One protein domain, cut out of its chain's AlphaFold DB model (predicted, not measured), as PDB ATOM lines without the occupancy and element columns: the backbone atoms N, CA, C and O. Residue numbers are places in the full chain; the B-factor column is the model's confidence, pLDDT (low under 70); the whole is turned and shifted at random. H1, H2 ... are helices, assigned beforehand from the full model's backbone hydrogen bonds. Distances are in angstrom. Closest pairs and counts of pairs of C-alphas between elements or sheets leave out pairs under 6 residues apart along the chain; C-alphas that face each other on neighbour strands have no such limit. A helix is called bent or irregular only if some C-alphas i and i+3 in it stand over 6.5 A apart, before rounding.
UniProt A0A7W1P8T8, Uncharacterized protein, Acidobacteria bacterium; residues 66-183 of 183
ATOM      1  N   PHE A  66     160.086 104.263 158.985       94.06
ATOM      2  CA  PHE A  66     159.406 103.484 160.024       94.06
ATOM      3  C   PHE A  66     159.500 104.142 161.409       94.06
ATOM      4  O   PHE A  66     158.502 104.236 162.131       94.06
ATOM      5  N   VAL A  67     160.682 104.650 161.769       93.62
ATOM      6  CA  VAL A  67     160.885 105.386 163.025       93.62
ATOM      7  C   VAL A  67     160.050 106.664 163.036       93.62
ATOM      8  O   VAL A  67     159.328 106.911 164.000       93.62
ATOM      9  N   THR A  68     160.075 107.450 161.956       86.81
ATOM     10  CA  THR A  68     159.271 108.670 161.828       86.81
ATOM     11  C   THR A  68     157.781 108.372 161.950       86.81
ATOM     12  O   THR A  68     157.093 109.068 162.694       86.81
ATOM     13  N   ALA A  69     157.281 107.320 161.294       87.75
ATOM     14  CA  ALA A  69     155.883 106.905 161.407       87.75
ATOM     15  C   ALA A  69     155.511 106.523 162.850       87.75
ATOM     16  O   ALA A  69     154.483 106.965 163.363       87.75
ATOM     17  N   SER A  70     156.374 105.766 163.530       91.62
ATOM     18  CA  SER A  70     156.169 105.352 164.922       91.62
ATOM     19  C   SER A  70     156.131 106.548 165.878       91.62
ATOM     20  O   SER A  70     155.237 106.649 166.718       91.62
ATOM     21  N   VAL A  71     157.057 107.498 165.714       89.69
ATOM     22  CA  VAL A  71     157.086 108.750 166.487       89.69
ATOM     23  C   VAL A  71     155.832 109.584 166.228       89.69
ATOM     24  O   VAL A  71     155.267 110.135 167.171       89.69
ATOM     25  N   LEU A  72     155.353 109.645 164.981       82.12
ATOM     26  CA  LEU A  72     154.114 110.345 164.632       82.12
ATOM     27  C   LEU A  72     152.904 109.752 165.360       82.12
ATOM     28  O   LEU A  72     152.113 110.494 165.942       82.12
ATOM     29  N   LEU A  73     152.778 108.421 165.354       85.06
ATOM     30  CA  LEU A  73     151.702 107.711 166.048       85.06
ATOM     31  C   LEU A  73     151.765 107.947 167.558       85.06
ATOM     32  O   LEU A  73     150.747 108.260 168.175       85.06
ATOM     33  N   LEU A  74     152.960 107.860 168.144       89.31
ATOM     34  CA  LEU A  74     153.162 108.095 169.571       89.31
ATOM     35  C   LEU A  74     152.848 109.546 169.958       89.31
ATOM     36  O   LEU A  74     152.195 109.791 170.971       89.31
ATOM     37  N   SER A  75     153.254 110.508 169.129       83.25
ATOM     38  CA  SER A  75     152.940 111.925 169.314       83.25
ATOM     39  C   SER A  75     151.430 112.174 169.244       83.25
ATOM     40  O   SER A  75     150.867 112.802 170.143       83.25
ATOM     41  N   ALA A  76     150.746 111.610 168.243       76.12
ATOM     42  CA  ALA A  76     149.294 111.709 168.111       76.12
ATOM     43  C   ALA A  76     148.563 111.091 169.314       76.12
ATOM     44  O   ALA A  76     147.634 111.701 169.851       76.12
ATOM     45  N   ALA A  77     149.011 109.922 169.783       81.50
ATOM     46  CA  ALA A  77     148.477 109.278 170.980       81.50
ATOM     47  C   ALA A  77     148.691 110.138 172.236       81.50
ATOM     48  O   ALA A  77     147.757 110.318 173.017       81.50
ATOM     49  N   GLY A  78     149.878 110.730 172.406       80.12
ATOM     50  CA  GLY A  78     150.189 111.629 173.519       80.12
ATOM     51  C   GLY A  78     149.324 112.892 173.524       80.12
ATOM     52  O   GLY A  78     148.755 113.251 174.557       80.12
ATOM     53  N   VAL A  79     149.145 113.527 172.361       75.25
ATOM     54  CA  VAL A  79     148.236 114.676 172.205       75.25
ATOM     55  C   VAL A  79     146.800 114.265 172.531       75.25
ATOM     56  O   VAL A  79     146.128 114.961 173.291       75.25
ATOM     57  N   HIS A  80     146.332 113.122 172.024       71.94
ATOM     58  CA  HIS A  80     144.990 112.623 172.318       71.94
ATOM     59  C   HIS A  80     144.787 112.354 173.816       71.94
ATOM     60  O   HIS A  80     143.782 112.785 174.381       71.94
ATOM     61  N   ALA A  81     145.751 111.703 174.475       76.94
ATOM     62  CA  ALA A  81     145.709 111.426 175.907       76.94
ATOM     63  C   ALA A  81     145.655 112.720 176.730       76.94
ATOM     64  O   ALA A  81     144.790 112.869 177.594       76.94
ATOM     65  N   MET A  82     146.514 113.697 176.418       74.88
ATOM     66  CA  MET A  82     146.550 114.972 177.135       74.88
ATOM     67  C   MET A  82     145.273 115.794 176.931       74.88
ATOM     68  O   MET A  82     144.733 116.374 177.877       74.88
ATOM     69  N   VAL A  83     144.742 115.816 175.709       69.06
ATOM     70  CA  VAL A  83     143.476 116.491 175.412       69.06
ATOM     71  C   VAL A  83     142.309 115.776 176.103       69.06
ATOM     72  O   VAL A  83     141.486 116.429 176.739       69.06
ATOM     73  N   SER A  84     142.243 114.444 176.066       67.56
ATOM     74  CA  SER A  84     141.204 113.670 176.761       67.56
ATOM     75  C   SER A  84     141.222 113.922 178.273       67.56
ATOM     76  O   SER A  84     140.179 114.214 178.865       67.56
ATOM     77  N   PHE A  85     142.413 113.927 178.880       70.94
ATOM     78  CA  PHE A  85     142.607 114.201 180.303       70.94
ATOM     79  C   PHE A  85     142.167 115.619 180.695       70.94
ATOM     80  O   PHE A  85     141.387 115.801 181.632       70.94
ATOM     81  N   THR A  86     142.593 116.632 179.936       66.56
ATOM     82  CA  THR A  86     142.192 118.029 180.184       66.56
ATOM     83  C   THR A  86     140.694 118.249 179.972       66.56
ATOM     84  O   THR A  86     140.069 119.000 180.724       66.56
ATOM     85  N   THR A  87     140.084 117.560 179.003       64.38
ATOM     86  CA  THR A  87     138.632 117.616 178.784       64.38
ATOM     87  C   THR A  87     137.883 116.954 179.941       64.38
ATOM     88  O   THR A  87     136.907 117.520 180.426       64.38
ATOM     89  N   ALA A  88     138.352 115.802 180.434       66.38
ATOM     90  CA  ALA A  88     137.759 115.107 181.579       66.38
ATOM     91  C   ALA A  88     137.800 115.966 182.856       66.38
ATOM     92  O   ALA A  88     136.771 116.119 183.511       66.38
ATOM     93  N   GLN A  89     138.934 116.616 183.148       64.62
ATOM     94  CA  GLN A  89     139.038 117.554 184.275       64.62
ATOM     95  C   GLN A  89     138.085 118.750 184.138       64.62
ATOM     96  O   GLN A  89     137.455 119.153 185.113       64.62
ATOM     97  N   ARG A  90     137.922 119.296 182.925       64.81
ATOM     98  CA  ARG A  90     137.041 120.452 182.676       64.81
ATOM     99  C   ARG A  90     135.566 120.093 182.524       64.81
ATOM    100  O   ARG A  90     134.731 120.990 182.571       64.81
ATOM    101  N   THR A  91     135.218 118.812 182.386       63.12
ATOM    102  CA  THR A  91     133.821 118.370 182.215       63.12
ATOM    103  C   THR A  91     132.966 118.745 183.430       63.12
ATOM    104  O   THR A  91     131.809 119.119 183.263       63.12
ATOM    105  N   ARG A  92     133.542 118.735 184.643       58.44
ATOM    106  CA  ARG A  92     132.827 119.097 185.878       58.44
ATOM    107  C   ARG A  92     132.456 120.585 185.921       58.44
ATOM    108  O   ARG A  92     131.310 120.914 186.188       58.44
ATOM    109  N   GLU A  93     133.385 121.479 185.580       65.50
ATOM    110  CA  GLU A  93     133.112 122.926 185.481       65.50
ATOM    111  C   GLU A  93     132.191 123.275 184.305       65.50
ATOM    112  O   GLU A  93     131.343 124.161 184.416       65.50
ATOM    113  N   ILE A  94     132.352 122.578 183.174       63.94
ATOM    114  CA  ILE A  94     131.510 122.736 181.983       63.94
ATOM    115  C   ILE A  94     130.067 122.328 182.288       63.94
ATOM    116  O   ILE A  94     129.158 123.070 181.929       63.94
ATOM    117  N   GLY A  95     129.855 121.205 182.981       59.72
ATOM    118  CA  GLY A  95     128.525 120.750 183.393       59.72
ATOM    119  C   GLY A  95     127.826 121.753 184.310       59.72
ATOM    120  O   GLY A  95     126.669 122.089 184.079       59.72
ATOM    121  N   ILE A  96     128.555 122.326 185.276       66.06
ATOM    122  CA  ILE A  96     128.016 123.356 186.180       66.06
ATOM    123  C   ILE A  96     127.661 124.642 185.409       66.06
ATOM    124  O   ILE A  96     126.575 125.184 185.587       66.06
ATOM    125  N   ARG A  97     128.529 125.124 184.504       67.75
ATOM    126  CA  ARG A  97     128.235 126.315 183.675       67.75
ATOM    127  C   ARG A  97     127.110 126.086 182.664       67.75
ATOM    128  O   ARG A  97     126.368 127.022 182.382       67.75
ATOM    129  N   SER A  98     126.985 124.876 182.121       60.97
ATOM    130  CA  SER A  98     125.909 124.520 181.191       60.97
ATOM    131  C   SER A  98     124.557 124.463 181.905       60.97
ATOM    132  O   SER A  98     123.585 124.997 181.382       60.97
ATOM    133  N   ALA A  99     124.510 123.923 183.128       64.12
ATOM    134  CA  ALA A  99     123.311 123.935 183.971       64.12
ATOM    135  C   ALA A  99     122.863 125.359 184.364       64.12
ATOM    136  O   ALA A  99     121.688 125.590 184.618       64.12
ATOM    137  N   LEU A 100     123.790 126.325 184.363       65.50
ATOM    138  CA  LEU A 100     123.521 127.751 184.589       65.50
ATOM    139  C   LEU A 100     123.197 128.534 183.295       65.50
ATOM    140  O   LEU A 100     123.092 129.758 183.338       65.50
ATOM    141  N   GLY A 101     123.060 127.865 182.140       63.47
ATOM    142  CA  GLY A 101     122.645 128.488 180.874       63.47
ATOM    143  C   GLY A 101     123.767 129.131 180.043       63.47
ATOM    144  O   GLY A 101     123.497 129.941 179.154       63.47
ATOM    145  N   ALA A 102     125.040 128.808 180.298       59.53
ATOM    146  CA  ALA A 102     126.156 129.418 179.572       59.53
ATOM    147  C   ALA A 102     126.226 128.992 178.089       59.53
ATOM    148  O   ALA A 102     126.157 127.810 177.749       59.53
ATOM    149  N   GLN A 103     126.467 129.962 177.194       59.78
ATOM    150  CA  GLN A 103     126.552 129.711 175.752       59.78
ATOM    151  C   GLN A 103     127.732 128.782 175.364       59.78
ATOM    152  O   GLN A 103     128.895 129.105 175.645       59.78
ATOM    153  N   PRO A 104     127.484 127.701 174.594       56.88
ATOM    154  CA  PRO A 104     128.485 126.699 174.185       56.88
ATOM    155  C   PRO A 104     129.729 127.255 173.491       56.88
ATOM    156  O   PRO A 104     130.833 126.720 173.621       56.88
ATOM    157  N   ARG A 105     129.572 128.358 172.751       58.97
ATOM    158  CA  ARG A 105     130.646 128.973 171.960       58.97
ATOM    159  C   ARG A 105     131.828 129.449 172.810       58.97
ATOM    160  O   ARG A 105     132.965 129.383 172.344       58.97
ATOM    161  N   HIS A 106     131.592 129.888 174.048       62.91
ATOM    162  CA  HIS A 106     132.668 130.317 174.950       62.91
ATOM    163  C   HIS A 106     133.502 129.137 175.467       62.91
ATOM    164  O   HIS A 106     134.719 129.256 175.620       62.91
ATOM    165  N   LEU A 107     132.869 127.977 175.661       61.16
ATOM    166  CA  LEU A 107     133.528 126.767 176.152       61.16
ATOM    167  C   LEU A 107     134.402 126.120 175.067       61.16
ATOM    168  O   LEU A 107     135.556 125.779 175.338       61.16
ATOM    169  N   LEU A 108     133.914 126.051 173.820       60.53
ATOM    170  CA  LEU A 108     134.723 125.579 172.687       60.53
ATOM    171  C   LEU A 108     135.948 126.474 172.433       60.53
ATOM    172  O   LEU A 108     137.040 125.958 172.189       60.53
ATOM    173  N   ARG A 109     135.804 127.806 172.544       67.75
ATOM    174  CA  ARG A 109     136.918 128.758 172.362       67.75
ATOM    175  C   ARG A 109     138.053 128.540 173.362       67.75
ATOM    176  O   ARG A 109     139.217 128.614 172.979       67.75
ATOM    177  N   GLY A 110     137.732 128.267 174.627       65.06
ATOM    178  CA  GLY A 110     138.735 128.042 175.671       65.06
ATOM    179  C   GLY A 110     139.583 126.791 175.429       65.06
ATOM    180  O   GLY A 110     140.798 126.820 175.629       65.06
ATOM    181  N   ILE A 111     138.959 125.715 174.945       66.06
ATOM    182  CA  ILE A 111     139.640 124.449 174.640       66.06
ATOM    183  C   ILE A 111     140.514 124.599 173.393       66.06
ATOM    184  O   ILE A 111     141.694 124.256 173.437       66.06
ATOM    185  N   PHE A 112     139.982 125.196 172.321       66.19
ATOM    186  CA  PHE A 112     140.754 125.466 171.104       66.19
ATOM    187  C   PHE A 112     141.960 126.369 171.368       66.19
ATOM    188  O   PHE A 112     143.052 126.099 170.874       66.19
ATOM    189  N   ARG A 113     141.793 127.418 172.184       73.56
ATOM    190  CA  ARG A 113     142.893 128.319 172.552       73.56
ATOM    191  C   ARG A 113     143.967 127.600 173.367       73.56
ATOM    192  O   ARG A 113     145.147 127.849 173.146       73.56
ATOM    193  N   GLY A 114     143.572 126.708 174.277       69.38
ATOM    194  CA  GLY A 114     144.506 125.858 175.018       69.38
ATOM    195  C   GLY A 114     145.296 124.933 174.092       69.38
ATOM    196  O   GLY A 114     146.525 124.951 174.116       69.38
ATOM    197  N   ALA A 115     144.594 124.206 173.219       68.00
ATOM    198  CA  ALA A 115     145.199 123.293 172.253       68.00
ATOM    199  C   ALA A 115     146.164 124.014 171.298       68.00
ATOM    200  O   ALA A 115     147.301 123.581 171.136       68.00
ATOM    201  N   MET A 116     145.759 125.157 170.732       70.81
ATOM    202  CA  MET A 116     146.618 125.956 169.849       70.81
ATOM    203  C   MET A 116     147.853 126.506 170.556       70.81
ATOM    204  O   MET A 116     148.935 126.500 169.976       70.81
ATOM    205  N   ARG A 117     147.732 126.952 171.813       77.31
ATOM    206  CA  ARG A 117     148.889 127.471 172.561       77.31
ATOM    207  C   ARG A 117     149.913 126.373 172.836       77.31
ATOM    208  O   ARG A 117     151.110 126.609 172.729       77.31
ATOM    209  N   GLN A 118     149.437 125.177 173.165       72.06
ATOM    210  CA  GLN A 118     150.296 124.020 173.397       72.06
ATOM    211  C   GLN A 118     150.964 123.549 172.098       72.06
ATOM    212  O   GLN A 118     152.151 123.230 172.103       72.06
ATOM    213  N   LEU A 119     150.236 123.607 170.977       73.44
ATOM    214  CA  LEU A 119     150.786 123.327 169.653       73.44
ATOM    215  C   LEU A 119     151.885 124.316 169.261       73.44
ATOM    216  O   LEU A 119     152.961 123.907 168.837       73.44
ATOM    217  N   ALA A 120     151.630 125.613 169.447       77.94
ATOM    218  CA  ALA A 120     152.577 126.670 169.119       77.94
ATOM    219  C   ALA A 120     153.886 126.529 169.909       77.94
ATOM    220  O   ALA A 120     154.962 126.664 169.333       77.94
ATOM    221  N   LEU A 121     153.803 126.194 171.203       82.94
ATOM    222  CA  LEU A 121     154.987 125.935 172.029       82.94
ATOM    223  C   LEU A 121     155.779 124.720 171.533       82.94
ATOM    224  O   LEU A 121     157.002 124.790 171.448       82.94
ATOM    225  N   GLY A 122     155.093 123.635 171.162       79.19
ATOM    226  CA  GLY A 122     155.737 122.447 170.599       79.19
ATOM    227  C   GLY A 122     156.447 122.734 169.274       79.19
ATOM    228  O   GLY A 122     157.604 122.356 169.105       79.19
ATOM    229  N   ILE A 123     155.790 123.457 168.360       79.25
ATOM    230  CA  ILE A 123     156.369 123.846 167.065       79.25
ATOM    231  C   ILE A 123     157.577 124.762 167.271       79.25
ATOM    232  O   ILE A 123     158.620 124.534 166.658       79.25
ATOM    233  N   ALA A 124     157.469 125.766 168.144       84.00
ATOM    234  CA  ALA A 124     158.563 126.692 168.420       84.00
ATOM    235  C   ALA A 124     159.784 125.966 169.003       84.00
ATOM    236  O   ALA A 124     160.885 126.092 168.467       84.00
ATOM    237  N   ALA A 125     159.585 125.153 170.045       86.25
ATOM    238  CA  ALA A 125     160.662 124.393 170.675       86.25
ATOM    239  C   ALA A 125     161.297 123.383 169.705       86.25
ATOM    240  O   ALA A 125     162.521 123.311 169.605       86.25
ATOM    241  N   GLY A 126     160.478 122.647 168.944       81.75
ATOM    242  CA  GLY A 126     160.960 121.687 167.950       81.75
ATOM    243  C   GLY A 126     161.760 122.350 166.828       81.75
ATOM    244  O   GLY A 126     162.812 121.844 166.442       81.75
ATOM    245  N   SER A 127     161.313 123.515 166.354       80.94
ATOM    246  CA  SER A 127     162.023 124.283 165.323       80.94
ATOM    247  C   SER A 127     163.386 124.763 165.824       80.94
ATOM    248  O   SER A 127     164.386 124.599 165.129       80.94
ATOM    249  N   LEU A 128     163.447 125.282 167.055       85.44
ATOM    250  CA  LEU A 128     164.694 125.694 167.709       85.44
ATOM    251  C   LEU A 128     165.688 124.534 167.847       85.44
ATOM    252  O   LEU A 128     166.844 124.674 167.447       85.44
ATOM    253  N   LEU A 129     165.240 123.378 168.351       84.69
ATOM    254  CA  LEU A 129     166.090 122.186 168.470       84.69
ATOM    255  C   LEU A 129     166.578 121.686 167.106       84.69
ATOM    256  O   LEU A 129     167.723 121.251 166.979       84.69
ATOM    257  N   SER A 130     165.725 121.749 166.083       79.88
ATOM    258  CA  SER A 130     166.084 121.321 164.733       79.88
ATOM    259  C   SER A 130     167.175 122.215 164.138       79.88
ATOM    260  O   SER A 130     168.192 121.702 163.676       79.88
ATOM    261  N   ILE A 131     167.023 123.541 164.237       80.69
ATOM    262  CA  ILE A 131     168.035 124.509 163.781       80.69
ATOM    263  C   ILE A 131     169.362 124.297 164.522       80.69
ATOM    264  O   ILE A 131     170.416 124.241 163.886       80.69
ATOM    265  N   ALA A 132     169.317 124.115 165.846       82.69
ATOM    266  CA  ALA A 132     170.507 123.830 166.645       82.69
ATOM    267  C   ALA A 132     171.204 122.538 166.185       82.69
ATOM    268  O   ALA A 132     172.419 122.519 166.006       82.69
ATOM    269  N   SER A 133     170.442 121.484 165.898       79.44
ATOM    270  CA  SER A 133     170.996 120.213 165.416       79.44
ATOM    271  C   SER A 133     171.662 120.352 164.041       79.44
ATOM    272  O   SER A 133     172.756 119.830 163.834       79.44
ATOM    273  N   PHE A 134     171.059 121.109 163.115       78.06
ATOM    274  CA  PHE A 134     171.661 121.391 161.804       78.06
ATOM    275  C   PHE A 134     172.982 122.159 161.926       78.06
ATOM    276  O   PHE A 134     173.926 121.874 161.187       78.06
ATOM    277  N   SER A 135     173.073 123.077 162.894       71.44
ATOM    278  CA  SER A 135     174.293 123.851 163.145       71.44
ATOM    279  C   SER A 135     175.477 122.981 163.589       71.44
ATOM    280  O   SER A 135     176.608 123.251 163.197       71.44
ATOM    281  N   VAL A 136     175.217 121.894 164.324       77.94
ATOM    282  CA  VAL A 136     176.252 120.958 164.802       77.94
ATOM    283  C   VAL A 136     176.781 120.066 163.675       77.94
ATOM    284  O   VAL A 136     177.960 119.727 163.657       77.94
ATOM    285  N   VAL A 137     175.924 119.694 162.719       75.19
ATOM    286  CA  VAL A 137     176.268 118.758 161.630       75.19
ATOM    287  C   VAL A 137     176.846 119.483 160.399       75.19
ATOM    288  O   VAL A 137     177.311 118.842 159.461       75.19
ATOM    289  N   GLY A 138     176.861 120.823 160.385       68.25
ATOM    290  CA  GLY A 138     177.433 121.617 159.285       68.25
ATOM    291  C   GLY A 138     176.598 121.607 157.998       68.25
ATOM    292  O   GLY A 138     177.069 122.002 156.935       68.25
ATOM    293  N   VAL A 139     175.345 121.160 158.083       66.00
ATOM    294  CA  VAL A 139     174.380 121.141 156.977       66.00
ATOM    295  C   VAL A 139     173.580 122.441 156.977       66.00
ATOM    296  O   VAL A 139     172.968 122.817 157.975       66.00
ATOM    297  N   GLY A 140     173.582 123.149 155.846       63.88
ATOM    298  CA  GLY A 140     172.916 124.445 155.715       63.88
ATOM    299  C   GLY A 140     171.401 124.355 155.934       63.88
ATOM    300  O   GLY A 140     170.707 123.601 155.252       63.88
ATOM    301  N   VAL A 141     170.877 125.188 156.837       61.91
ATOM    302  CA  VAL A 141     169.451 125.246 157.232       61.91
ATOM    303  C   VAL A 141     168.501 125.452 156.043       61.91
ATOM    304  O   VAL A 141     167.361 124.991 156.050       61.91
ATOM    305  N   TRP A 142     168.992 126.096 154.983       58.28
ATOM    306  CA  TRP A 142     168.255 126.355 153.748       58.28
ATOM    307  C   TRP A 142     167.824 125.074 153.019       58.28
ATOM    308  O   TRP A 142     166.725 125.038 152.468       58.28
ATOM    309  N   SER A 143     168.620 124.001 153.103       61.19
ATOM    310  CA  SER A 143     168.310 122.695 152.498       61.19
ATOM    311  C   SER A 143     167.134 121.982 153.192       61.19
ATOM    312  O   SER A 143     166.423 121.203 152.566       61.19
ATOM    313  N   ALA A 144     166.875 122.283 154.470       64.31
ATOM    314  CA  ALA A 144     165.843 121.620 155.275       64.31
ATOM    315  C   ALA A 144     164.532 122.420 155.417       64.31
ATOM    316  O   ALA A 144     163.567 121.930 156.007       64.31
ATOM    317  N   SER A 145     164.482 123.636 154.869       67.56
ATOM    318  CA  SER A 145     163.344 124.559 154.989       67.56
ATOM    319  C   SER A 145     162.015 123.943 154.524       67.56
ATOM    320  O   SER A 145     161.015 124.026 155.237       67.56
ATOM    321  N   GLY A 146     162.012 123.242 153.384       75.44
ATOM    322  CA  GLY A 146     160.822 122.559 152.863       75.44
ATOM    323  C   GLY A 146     160.302 121.451 153.785       75.44
ATOM    324  O   GLY A 146     159.096 121.349 154.003       75.44
ATOM    325  N   LEU A 147     161.206 120.673 154.395       73.56
ATOM    326  CA  LEU A 147     160.841 119.575 155.293       73.56
ATOM    327  C   LEU A 147     160.152 120.091 156.563       73.56
ATOM    328  O   LEU A 147     159.126 119.545 156.975       73.56
ATOM    329  N   LEU A 148     160.677 121.172 157.152       71.56
ATOM    330  CA  LEU A 148     160.095 121.805 158.340       71.56
ATOM    331  C   LEU A 148     158.664 122.287 158.082       71.56
ATOM    332  O   LEU A 148     157.782 122.049 158.909       71.56
ATOM    333  N   VAL A 149     158.413 122.890 156.915       77.50
ATOM    334  CA  VAL A 149     157.066 123.324 156.515       77.50
ATOM    335  C   VAL A 149     156.123 122.128 156.384       77.50
ATOM    336  O   VAL A 149     155.022 122.163 156.934       77.50
ATOM    337  N   THR A 150     156.549 121.040 155.734       75.50
ATOM    338  CA  THR A 150     155.725 119.821 155.642       75.50
ATOM    339  C   THR A 150     155.430 119.200 157.005       75.50
ATOM    340  O   THR A 150     154.286 118.836 157.263       75.50
ATOM    341  N   VAL A 151     156.411 119.114 157.910       72.62
ATOM    342  CA  VAL A 151     156.199 118.558 159.257       72.62
ATOM    343  C   VAL A 151     155.243 119.438 160.066       72.62
ATOM    344  O   VAL A 151     154.321 118.917 160.693       72.62
ATOM    345  N   ALA A 152     155.402 120.764 160.009       75.19
ATOM    346  CA  ALA A 152     154.494 121.702 160.664       75.19
ATOM    347  C   ALA A 152     153.060 121.595 160.114       75.19
ATOM    348  O   ALA A 152     152.101 121.567 160.893       75.19
ATOM    349  N   ALA A 153     152.900 121.467 158.793       80.56
ATOM    350  CA  ALA A 153     151.600 121.257 158.160       80.56
ATOM    351  C   ALA A 153     150.955 119.938 158.623       80.56
ATOM    352  O   ALA A 153     149.802 119.938 159.059       80.56
ATOM    353  N   VAL A 154     151.709 118.833 158.623       77.19
ATOM    354  CA  VAL A 154     151.229 117.522 159.093       77.19
ATOM    355  C   VAL A 154     150.816 117.582 160.563       77.19
ATOM    356  O   VAL A 154     149.721 117.141 160.908       77.19
ATOM    357  N   MET A 155     151.631 118.182 161.433       70.50
ATOM    358  CA  MET A 155     151.299 118.344 162.854       70.50
ATOM    359  C   MET A 155     150.056 119.209 163.070       70.50
ATOM    360  O   MET A 155     149.246 118.911 163.947       70.50
ATOM    361  N   THR A 156     149.851 120.236 162.244       74.00
ATOM    362  CA  THR A 156     148.642 121.069 162.288       74.00
ATOM    363  C   THR A 156     147.398 120.260 161.920       74.00
ATOM    364  O   THR A 156     146.372 120.363 162.600       74.00
ATOM    365  N   VAL A 157     147.485 119.404 160.896       77.69
ATOM    366  CA  VAL A 157     146.392 118.499 160.507       77.69
ATOM    367  C   VAL A 157     146.105 117.492 161.620       77.69
ATOM    368  O   VAL A 157     144.953 117.353 162.030       77.69
ATOM    369  N   VAL A 158     147.136 116.845 162.170       70.88
ATOM    370  CA  VAL A 158     147.001 115.880 163.276       70.88
ATOM    371  C   VAL A 158     146.353 116.530 164.496       70.88
ATOM    372  O   VAL A 158     145.421 115.971 165.072       70.88
ATOM    373  N   ALA A 159     146.780 117.736 164.864       64.88
ATOM    374  CA  ALA A 159     146.200 118.479 165.976       64.88
ATOM    375  C   ALA A 159     144.736 118.858 165.740       64.88
ATOM    376  O   ALA A 159     143.907 118.738 166.644       64.88
ATOM    377  N   SER A 160     144.414 119.281 164.518       68.06
ATOM    378  CA  SER A 160     143.045 119.606 164.116       68.06
ATOM    379  C   SER A 160     142.147 118.371 164.197       68.06
ATOM    380  O   SER A 160     141.054 118.440 164.757       68.06
ATOM    381  N   LEU A 161     142.634 117.217 163.725       68.19
ATOM    382  CA  LEU A 161     141.934 115.936 163.825       68.19
ATOM    383  C   LEU A 161     141.769 115.484 165.282       68.19
ATOM    384  O   LEU A 161     140.685 115.051 165.671       68.19
ATOM    385  N   ALA A 162     142.798 115.637 166.115       62.72
ATOM    386  CA  ALA A 162     142.724 115.314 167.538       62.72
ATOM    387  C   ALA A 162     141.694 116.191 168.276       62.72
ATOM    388  O   ALA A 162     140.986 115.700 169.158       62.72
ATOM    389  N   ALA A 163     141.548 117.461 167.879       63.84
ATOM    390  CA  ALA A 163     140.554 118.384 168.428       63.84
ATOM    391  C   ALA A 163     139.100 118.051 168.024       63.84
ATOM    392  O   ALA A 163     138.166 118.486 168.706       63.84
ATOM    393  N   LEU A 164     138.878 117.231 166.983       67.56
ATOM    394  CA  LEU A 164     137.531 116.782 166.594       67.56
ATOM    395  C   LEU A 164     136.891 115.862 167.644       67.56
ATOM    396  O   LEU A 164     135.677 115.916 167.837       67.56
ATOM    397  N   GLY A 165     137.679 115.035 168.341       65.38
ATOM    398  CA  GLY A 165     137.173 114.128 169.383       65.38
ATOM    399  C   GLY A 165     136.462 114.865 170.532       65.38
ATOM    400  O   GLY A 165     135.286 114.598 170.796       65.38
ATOM    401  N   PRO A 166     137.121 115.840 171.186       58.38
ATOM    402  CA  PRO A 166     136.511 116.688 172.211       58.38
ATOM    403  C   PRO A 166     135.343 117.523 171.688       58.38
ATOM    404  O   PRO A 166     134.318 117.619 172.362       58.38
ATOM    405  N   ALA A 167     135.467 118.095 170.482       59.09
ATOM    406  CA  ALA A 167     134.405 118.897 169.878       59.09
ATOM    407  C   ALA A 167     133.114 118.080 169.708       59.09
ATOM    408  O   ALA A 167     132.034 118.532 170.090       59.09
ATOM    409  N   ARG A 168     133.232 116.834 169.231       61.94
ATOM    410  CA  ARG A 168     132.105 115.895 169.131       61.94
ATOM    411  C   ARG A 168     131.531 115.527 170.498       61.94
ATOM    412  O   ARG A 168     130.315 115.432 170.632       61.94
ATOM    413  N   ARG A 169     132.377 115.352 171.519       60.31
ATOM    414  CA  ARG A 169     131.928 115.011 172.880       60.31
ATOM    415  C   ARG A 169     131.070 116.118 173.501       60.31
ATOM    416  O   ARG A 169     130.072 115.808 174.138       60.31
ATOM    417  N   ILE A 170     131.419 117.384 173.273       60.41
ATOM    418  CA  ILE A 170     130.678 118.545 173.798       60.41
ATOM    419  C   ILE A 170     129.326 118.711 173.096       60.41
ATOM    420  O   ILE A 170     128.318 118.915 173.768       60.41
ATOM    421  N   LEU A 171     129.286 118.560 171.767       61.53
ATOM    422  CA  LEU A 171     128.033 118.618 171.004       61.53
ATOM    423  C   LEU A 171     127.032 117.559 171.482       61.53
ATOM    424  O   LEU A 171     125.850 117.851 171.620       61.53
ATOM    425  N   ARG A 172     127.524 116.355 171.805       62.12
ATOM    426  CA  ARG A 172     126.688 115.236 172.249       62.12
ATOM    427  C   ARG A 172     126.016 115.492 173.601       62.12
ATOM    428  O   ARG A 172     124.852 115.145 173.760       62.12
ATOM    429  N   ILE A 173     126.727 116.122 174.539       60.59
ATOM    430  CA  ILE A 173     126.184 116.497 175.857       60.59
ATOM    431  C   ILE A 173     125.039 117.506 175.683       60.59
ATOM    432  O   ILE A 173     123.968 117.318 176.246       60.59
ATOM    433  N   GLN A 174     125.213 118.509 174.817       56.28
ATOM    434  CA  GLN A 174     124.180 119.523 174.594       56.28
ATOM    435  C   GLN A 174     122.920 119.002 173.905       56.28
ATOM    436  O   GLN A 174     121.832 119.441 174.252       56.28
ATOM    437  N   THR A 175     123.033 118.053 172.971       57.81
ATOM    438  CA  THR A 175     121.846 117.410 172.376       57.81
ATOM    439  C   THR A 175     121.004 116.663 173.406       57.81
ATOM    440  O   THR A 175     119.783 116.664 173.301       57.81
ATOM    441  N   VAL A 176     121.638 116.035 174.401       60.66
ATOM    442  CA  VAL A 176     120.917 115.294 175.446       60.66
ATOM    443  C   VAL A 176     120.230 116.258 176.413       60.66
ATOM    444  O   VAL A 176     119.084 116.021 176.777       60.66
ATOM    445  N   GLU A 177     120.886 117.360 176.790       59.84
ATOM    446  CA  GLU A 177     120.264 118.402 177.617       59.84
ATOM    447  C   GLU A 177     119.105 119.101 176.882       59.84
ATOM    448  O   GLU A 177     118.057 119.320 177.479       59.84
ATOM    449  N   ALA A 178     119.258 119.401 175.585       50.66
ATOM    450  CA  ALA A 178     118.225 120.062 174.783       50.66
ATOM    451  C   ALA A 178     116.957 119.202 174.635       50.66
ATOM    452  O   ALA A 178     115.860 119.699 174.856       50.66
ATOM    453  N   LEU A 179     117.106 117.897 174.368       53.72
ATOM    454  CA  LEU A 179     115.973 116.961 174.286       53.72
ATOM    455  C   LEU A 179     115.264 116.740 175.632       53.72
ATOM    456  O   LEU A 179     114.108 116.335 175.651       53.72
ATOM    457  N   ARG A 180     115.944 116.981 176.757       57.31
ATOM    458  CA  ARG A 180     115.395 116.796 178.110       57.31
ATOM    459  C   ARG A 180     114.616 118.010 178.621       57.31
ATOM    460  O   ARG A 180     113.923 117.898 179.621       57.31
ATOM    461  N   VAL A 181     114.768 119.164 177.973       54.50
ATOM    462  CA  VAL A 181     113.986 120.377 178.268       54.50
ATOM    463  C   VAL A 181     112.653 120.374 177.504       54.50
ATOM    464  O   VAL A 181     111.728 121.078 177.896       54.50
ATOM    465  N   GLU A 182     112.531 119.561 176.451       50.66
ATOM    466  CA  GLU A 182     111.328 119.457 175.610       50.66
ATOM    467  C   GLU A 182     110.422 118.247 175.922       50.66
ATOM    468  O   GLU A 182     109.358 118.138 175.315       50.66
ATOM    469  N   GLY A 183     110.799 117.358 176.852       41.81
ATOM    470  CA  GLY A 183     109.995 116.200 177.280       41.81
ATOM    471  C   GLY A 183     109.689 116.219 178.768       41.81
ATOM    472  O   GLY A 183     108.533 115.905 179.122       41.81
TER     473      GLY A 183
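This is residues 66 to 183 of the 183 residues of an uncharacterized protein of Acidobacteria bacterium (UniProt A0A7W1P8T8). A long hairpin of H2 and H3 makes a rod, and H1a, one arm of bent H1, packs on H3 in a loose up-and-down bundle, each member running against the one before. The printed part has 118 residues, 109 of them in the named helices H1, H2 and H3, in that order along the chain, with no named strand; the class is all helix, and the whole is loose, with a radius of gyration of the C-alphas of 19.1 A and spans of 69 by 26 by 21 A.

Start at H1, residues 66 to 99, one helix by its hydrogen bonds but bent: C-alphas 89 and 92 are 6.6 A apart, and arms H1a, 66 to 89, and H1b, 92 to 99, stand at a steep 55 degrees. H1b is close but not clearly touching H2, residues 104 to 137; their closest C-alphas, Ile 94 and Leu 107, are 7.4 A apart. H2 touches H3, residues 141 to 181, in a helical hairpin, opposite ways at a shallow 18 degrees; closest C-alphas Phe 134 and Val 141, 6.4 A. H1a touches H3 with residues 76 to 87 alone; closest C-alphas His 80 and Ala 162, 5.9 A. O i to N i+4 pairs are within hydrogen-bond range throughout H1a, H1b and H2, and 33 of 37 in H3.

Find C-alpha 66 at (159.406, 103.484, 160.024); H1a runs 34.7 A, H2 50.0 A. H3, irregular with C-alphas 143 and 146 7.5 A apart, runs 59.5 A to C-alpha 181 at (113.986, 120.377, 178.268).

The printed part has no cut, and both links are tight. Its mean pLDDT is 70.0; residues under 70 include 86 to 112 and 159 to 183.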